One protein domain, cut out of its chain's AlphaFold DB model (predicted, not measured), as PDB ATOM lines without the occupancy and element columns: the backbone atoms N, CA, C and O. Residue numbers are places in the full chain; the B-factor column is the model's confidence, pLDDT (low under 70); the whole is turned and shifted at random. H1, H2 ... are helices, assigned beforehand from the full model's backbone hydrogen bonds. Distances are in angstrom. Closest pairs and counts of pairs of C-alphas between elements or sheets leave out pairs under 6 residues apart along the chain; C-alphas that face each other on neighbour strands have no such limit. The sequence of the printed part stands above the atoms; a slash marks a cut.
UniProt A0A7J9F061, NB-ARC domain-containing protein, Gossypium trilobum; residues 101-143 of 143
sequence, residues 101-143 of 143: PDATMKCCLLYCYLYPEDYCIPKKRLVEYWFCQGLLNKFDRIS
ATOM      1  N   PRO A 101     139.067 177.093 165.689       88.69
ATOM      2  CA  PRO A 101     140.111 177.792 166.450       88.69
ATOM      3  C   PRO A 101     140.113 177.534 167.957       88.69
ATOM      4  O   PRO A 101     141.176 177.450 168.569       88.69
ATOM      5  N   ASP A 102     138.931 177.412 168.560       88.69
ATOM      6  CA  ASP A 102     138.777 177.258 170.001       88.69
ATOM      7  C   ASP A 102     137.543 176.420 170.378       88.69
ATOM      8  O   ASP A 102     136.699 176.053 169.550       88.69
ATOM      9  N   ALA A 103     137.459 176.083 171.667       89.38
ATOM     10  CA  ALA A 103     136.354 175.314 172.226       89.38
ATOM     11  C   ALA A 103     135.017 176.070 172.165       89.38
ATOM     12  O   ALA A 103     133.972 175.440 172.007       89.38
ATOM     13  N   THR A 104     135.041 177.403 172.234       90.62
ATOM     14  CA  THR A 104     133.841 178.241 172.157       90.62
ATOM     15  C   THR A 104     133.156 178.084 170.804       90.62
ATOM     16  O   THR A 104     131.955 177.808 170.757       90.62
ATOM     17  N   MET A 105     133.897 178.174 169.700       90.00
ATOM     18  CA  MET A 105     133.359 178.005 168.347       90.00
ATOM     19  C   MET A 105     132.822 176.588 168.123       90.00
ATOM     20  O   MET A 105     131.753 176.420 167.530       90.00
ATOM     21  N   LYS A 106     133.516 175.573 168.655       92.56
ATOM     22  CA  LYS A 106     133.060 174.175 168.638       92.56
ATOM     23  C   LYS A 106     131.720 174.015 169.363       92.56
ATOM     24  O   LYS A 106     130.763 173.492 168.791       92.56
ATOM     25  N   CYS A 107     131.610 174.536 170.585       92.00
ATOM     26  CA  CYS A 107     130.374 174.502 171.365       92.00
ATOM     27  C   CYS A 107     129.240 175.307 170.714       92.00
ATOM     28  O   CYS A 107     128.103 174.836 170.696       92.00
ATOM     29  N   CYS A 108     129.532 176.479 170.143       91.81
ATOM     30  CA  CYS A 108     128.542 177.282 169.425       91.81
ATOM     31  C   CYS A 108     127.963 176.509 168.233       91.81
ATOM     32  O   CYS A 108     126.743 176.463 168.080       91.81
ATOM     33  N   LEU A 109     128.809 175.841 167.436       92.38
ATOM     34  CA  LEU A 109     128.339 175.016 166.321       92.38
ATOM     35  C   LEU A 109     127.472 173.846 166.805       92.38
ATOM     36  O   LEU A 109     126.394 173.619 166.257       92.38
ATOM     37  N   LEU A 110     127.900 173.135 167.855       92.50
ATOM     38  CA  LEU A 110     127.121 172.030 168.424       92.50
ATOM     39  C   LEU A 110     125.784 172.488 169.014       92.50
ATOM     40  O   LEU A 110     124.831 171.719 169.024       92.50
ATOM     41  N   TYR A 111     125.666 173.738 169.456       92.12
ATOM     42  CA  TYR A 111     124.400 174.268 169.959       92.12
ATOM     43  C   TYR A 111     123.290 174.255 168.896       92.12
ATOM     44  O   TYR A 111     122.113 174.116 169.227       92.12
ATOM     45  N   CYS A 112     123.647 174.363 167.609       90.94
ATOM     46  CA  CYS A 112     122.689 174.262 166.507       90.94
ATOM     47  C   CYS A 112     122.000 172.888 166.454       90.94
ATOM     48  O   CYS A 112     120.865 172.811 165.995       90.94
ATOM     49  N   TYR A 113     122.635 171.832 166.976       90.19
ATOM     50  CA  TYR A 113     122.057 170.485 167.051       90.19
ATOM     51  C   TYR A 113     120.842 170.392 167.988       90.19
ATOM     52  O   TYR A 113     120.038 169.475 167.873       90.19
ATOM     53  N   LEU A 114     120.668 171.347 168.908       91.62
ATOM     54  CA  LEU A 114     119.507 171.378 169.806       91.62
ATOM     55  C   LEU A 114     118.199 171.742 169.085       91.62
ATOM     56  O   LEU A 114     117.123 171.648 169.676       91.62
ATOM     57  N   TYR A 115     118.283 172.189 167.832       90.88
ATOM     58  CA  TYR A 115     117.122 172.494 167.012       90.88
ATOM     59  C   TYR A 115     116.694 171.265 166.201       90.88
ATOM     60  O   TYR A 115     117.543 170.471 165.798       90.88
ATOM     61  N   PRO A 116     115.385 171.104 165.928       90.56
ATOM     62  CA  PRO A 116     114.904 170.041 165.055       90.56
ATOM     63  C   PRO A 116     115.540 170.099 163.664       90.56
ATOM     64  O   PRO A 116     115.919 171.172 163.187       90.56
ATOM     65  N   GLU A 117     115.580 168.950 162.995       82.88
ATOM     66  CA  GLU A 117     115.950 168.858 161.582       82.88
ATOM     67  C   GLU A 117     115.128 169.849 160.733       82.88
ATOM     68  O   GLU A 117     113.941 170.072 160.993       82.88
ATOM     69  N   ASP A 118     115.791 170.490 159.765       82.88
ATOM     70  CA  ASP A 118     115.245 171.522 158.868       82.88
ATOM     71  C   ASP A 118     114.659 172.781 159.541       82.88
ATOM     72  O   ASP A 118     113.984 173.597 158.904       82.88
ATOM     73  N   TYR A 119     114.928 173.004 160.829       89.69
ATOM     74  CA  TYR A 119     114.449 174.199 161.512       89.69
ATOM     75  C   TYR A 119     115.216 175.459 161.084       89.69
ATOM     76  O   TYR A 119     116.443 175.531 161.154       89.69
ATOM     77  N   CYS A 120     114.489 176.522 160.723       91.75
ATOM     78  CA  CYS A 120     115.085 177.835 160.476       91.75
ATOM     79  C   CYS A 120     115.545 178.481 161.793       91.75
ATOM     80  O   CYS A 120     114.756 179.145 162.468       91.75
ATOM     81  N   ILE A 121     116.821 178.313 162.151       92.88
ATOM     82  CA  ILE A 121     117.394 178.855 163.390       92.88
ATOM     83  C   ILE A 121     117.527 180.389 163.295       92.88
ATOM     84  O   ILE A 121     118.315 180.893 162.489       92.88
ATOM     85  N   PRO A 122     116.818 181.180 164.126       93.50
ATOM     86  CA  PRO A 122     116.941 182.633 164.089       93.50
ATOM     87  C   PRO A 122     118.287 183.082 164.670       93.50
ATOM     88  O   PRO A 122     118.514 182.967 165.875       93.50
ATOM     89  N   LYS A 123     119.159 183.663 163.832       91.12
ATOM     90  CA  LYS A 123     120.525 184.088 164.211       91.12
ATOM     91  C   LYS A 123     120.575 184.901 165.507       91.12
ATOM     92  O   LYS A 123     121.361 184.589 166.392       91.12
ATOM     93  N   LYS A 124     119.736 185.938 165.630       92.25
ATOM     94  CA  LYS A 124     119.736 186.826 166.807       92.25
ATOM     95  C   LYS A 124     119.477 186.047 168.101       92.25
ATOM     96  O   LYS A 124     120.210 186.201 169.067       92.25
ATOM     97  N   ARG A 125     118.480 185.162 168.070       91.31
ATOM     98  CA  ARG A 125     118.080 184.343 169.217       91.31
ATOM     99  C   ARG A 125     119.145 183.311 169.585       91.31
ATOM    100  O   ARG A 125     119.395 183.071 170.758       91.31
ATOM    101  N   LEU A 126     119.792 182.725 168.580       93.25
ATOM    102  CA  LEU A 126     120.895 181.791 168.778       93.25
ATOM    103  C   LEU A 126     122.076 182.455 169.506       93.25
ATOM    104  O   LEU A 126     122.576 181.907 170.483       93.25
ATOM    105  N   VAL A 127     122.460 183.664 169.083       91.12
ATOM    106  CA  VAL A 127     123.532 184.441 169.727       91.12
ATOM    107  C   VAL A 127     123.162 184.833 171.160       91.12
ATOM    108  O   VAL A 127     123.996 184.719 172.056       91.12
ATOM    109  N   GLU A 128     121.915 185.249 171.399       91.06
ATOM    110  CA  GLU A 128     121.413 185.540 172.751       91.06
ATOM    111  C   GLU A 128     121.542 184.316 173.671       91.06
ATOM    112  O   GLU A 128     122.015 184.445 174.799       91.06
ATOM    113  N   TYR A 129     121.209 183.117 173.185       91.88
ATOM    114  CA  TYR A 129     121.365 181.887 173.963       91.88
ATOM    115  C   TYR A 129     122.819 181.534 174.258       91.88
ATOM    116  O   TYR A 129     123.120 181.155 175.389       91.88
ATOM    117  N   TRP A 130     123.726 181.695 173.293       92.31
ATOM    118  CA  TRP A 130     125.156 181.495 173.534       92.31
ATOM    119  C   TRP A 130     125.688 182.436 174.615       92.31
ATOM    120  O   TRP A 130     126.428 182.001 175.498       92.31
ATOM    121  N   PHE A 131     125.258 183.699 174.603       88.88
ATOM    122  CA  PHE A 131     125.621 184.665 175.637       88.88
ATOM    123  C   PHE A 131     125.047 184.279 177.008       88.88
ATOM    124  O   PHE A 131     125.771 184.257 178.000       88.88
ATOM    125  N   CYS A 132     123.761 183.911 177.078       88.56
ATOM    126  CA  CYS A 132     123.120 183.481 178.326       88.56
ATOM    127  C   CYS A 132     123.746 182.214 178.927       88.56
ATOM    128  O   CYS A 132     123.770 182.067 180.145       88.56
ATOM    129  N   GLN A 133     124.244 181.307 178.087       85.81
ATOM    130  CA  GLN A 133     124.936 180.080 178.499       85.81
ATOM    131  C   GLN A 133     126.406 180.324 178.884       85.81
ATOM    132  O   GLN A 133     127.080 179.393 179.312       85.81
ATOM    133  N   GLY A 134     126.915 181.553 178.726       86.25
ATOM    134  CA  GLY A 134     128.315 181.887 178.988       86.25
ATOM    135  C   GLY A 134     129.291 181.313 177.958       86.25
ATOM    136  O   GLY A 134     130.479 181.206 178.246       86.25
ATOM    137  N   LEU A 135     128.803 180.930 176.771       85.06
ATOM    138  CA  LEU A 135     129.653 180.506 175.656       85.06
ATOM    139  C   LEU A 135     130.326 181.708 174.990       85.06
ATOM    140  O   LEU A 135     131.436 181.572 174.496       85.06
ATOM    141  N   LEU A 136     129.660 182.868 174.985       82.94
ATOM    142  CA  LEU A 136     130.200 184.118 174.457       82.94
ATOM    143  C   LEU A 136     130.360 185.158 175.557       82.94
ATOM    144  O   LEU A 136     129.425 185.456 176.301       82.94
ATOM    145  N   ASN A 137     131.526 185.787 175.568       71.12
ATOM    146  CA  ASN A 137     131.904 186.863 176.465       71.12
ATOM    147  C   ASN A 137     131.949 188.191 175.692       71.12
ATOM    148  O   ASN A 137     132.063 188.223 174.469       71.12
ATOM    149  N   LYS A 138     131.919 189.331 176.397       58.88
ATOM    150  CA  LYS A 138     131.942 190.683 175.786       58.88
ATOM    151  C   LYS A 138     133.146 190.970 174.864       58.88
ATOM    152  O   LYS A 138     133.135 191.989 174.178       58.88
ATOM    153  N   PHE A 139     134.167 190.115 174.858       57.38
ATOM    154  CA  PHE A 139     135.371 190.243 174.034       57.38
ATOM    155  C   PHE A 139     135.398 189.303 172.824       57.38
ATOM    156  O   PHE A 139     136.288 189.440 171.982       57.38
ATOM    157  N   ASP A 140     134.423 188.403 172.696       58.12
ATOM    158  CA  ASP A 140     134.403 187.430 171.611       58.12
ATOM    159  C   ASP A 140     133.861 188.104 170.348       58.12
ATOM    160  O   ASP A 140     132.658 188.312 170.164       58.12
ATOM    161  N   ARG A 141     134.781 188.518 169.473       51.72
ATOM    162  CA  ARG A 141     134.443 189.030 168.145       51.72
ATOM    163  C   ARG A 141     134.119 187.857 167.232       51.72
ATOM    164  O   ARG A 141     135.017 187.243 166.664       51.72
ATOM    165  N   ILE A 142     132.831 187.589 167.049       54.44
ATOM    166  CA  ILE A 142     132.375 186.760 165.931       54.44
ATOM    167  C   ILE A 142     132.436 187.648 164.686       54.44
ATOM    168  O   ILE A 142     131.574 188.510 164.498       54.44
ATOM    169  N   SER A 143     133.517 187.496 163.920       49.81
ATOM    170  CA  SER A 143     133.718 188.166 162.626       49.81
ATOM    171  C   SER A 143     132.862 187.506 161.552       49.81
ATOM    172  O   SER A 143     132.763 186.260 161.586       49.81
TER     173      SER A 143
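Overview. This is residues 101 to 143 of the 143 residues of the protein "NB-ARC domain-containing protein" of Gossypium trilobum (UniProt A0A7J9F061). Two short helices, H1 and H2, make a loose pair set crosswise, their lines at 61 degrees, with H2 coming closest to the middle of H1 near its own last residues, at Trp 130 and Cys 108; a loop joins the end of H1 to the beginning of H2, residues 113 to 120, of which 113 and 114 belong to H1, stick out, and after H2 a tail without named elements, residues 133 to 143, ends with its last C-alpha 12.8 A from that of Pro 101. The printed part has 43 residues with two named helices, H1 then H2, and no named strand: all helix. It is only just compact, close to loose, with a radius of gyration of the C-alphas of 10.6 A, and elongated, spanning 31 by 19 by 19 A.

Along the chain. H1, residues 103 to 114, begins at C-alpha 103 (136.354, 175.314, 172.226) and is 17.5 A long. H2, residues 123 to 132, is 14.4 A long and ends at C-alpha 132 (123.120, 183.481, 178.326).

Arrangement. H1 and H2 are close but not clearly touching; their closest C-alphas, of Cys 108 and Trp 130, are 6.8 A apart. They run opposite ways at a steep tilt of 61 degrees. Every O i to N i+4 pair is within hydrogen-bond range in H2, and 5 of 8 in H1.

Size, cuts and confidence. The C-alphas farthest apart, of Glu 117 and Phe 139, are 31.5 A apart. The printed part has no cut, and the link from H1 to H2 is short. Residues 138 to 143 have pLDDT under 70.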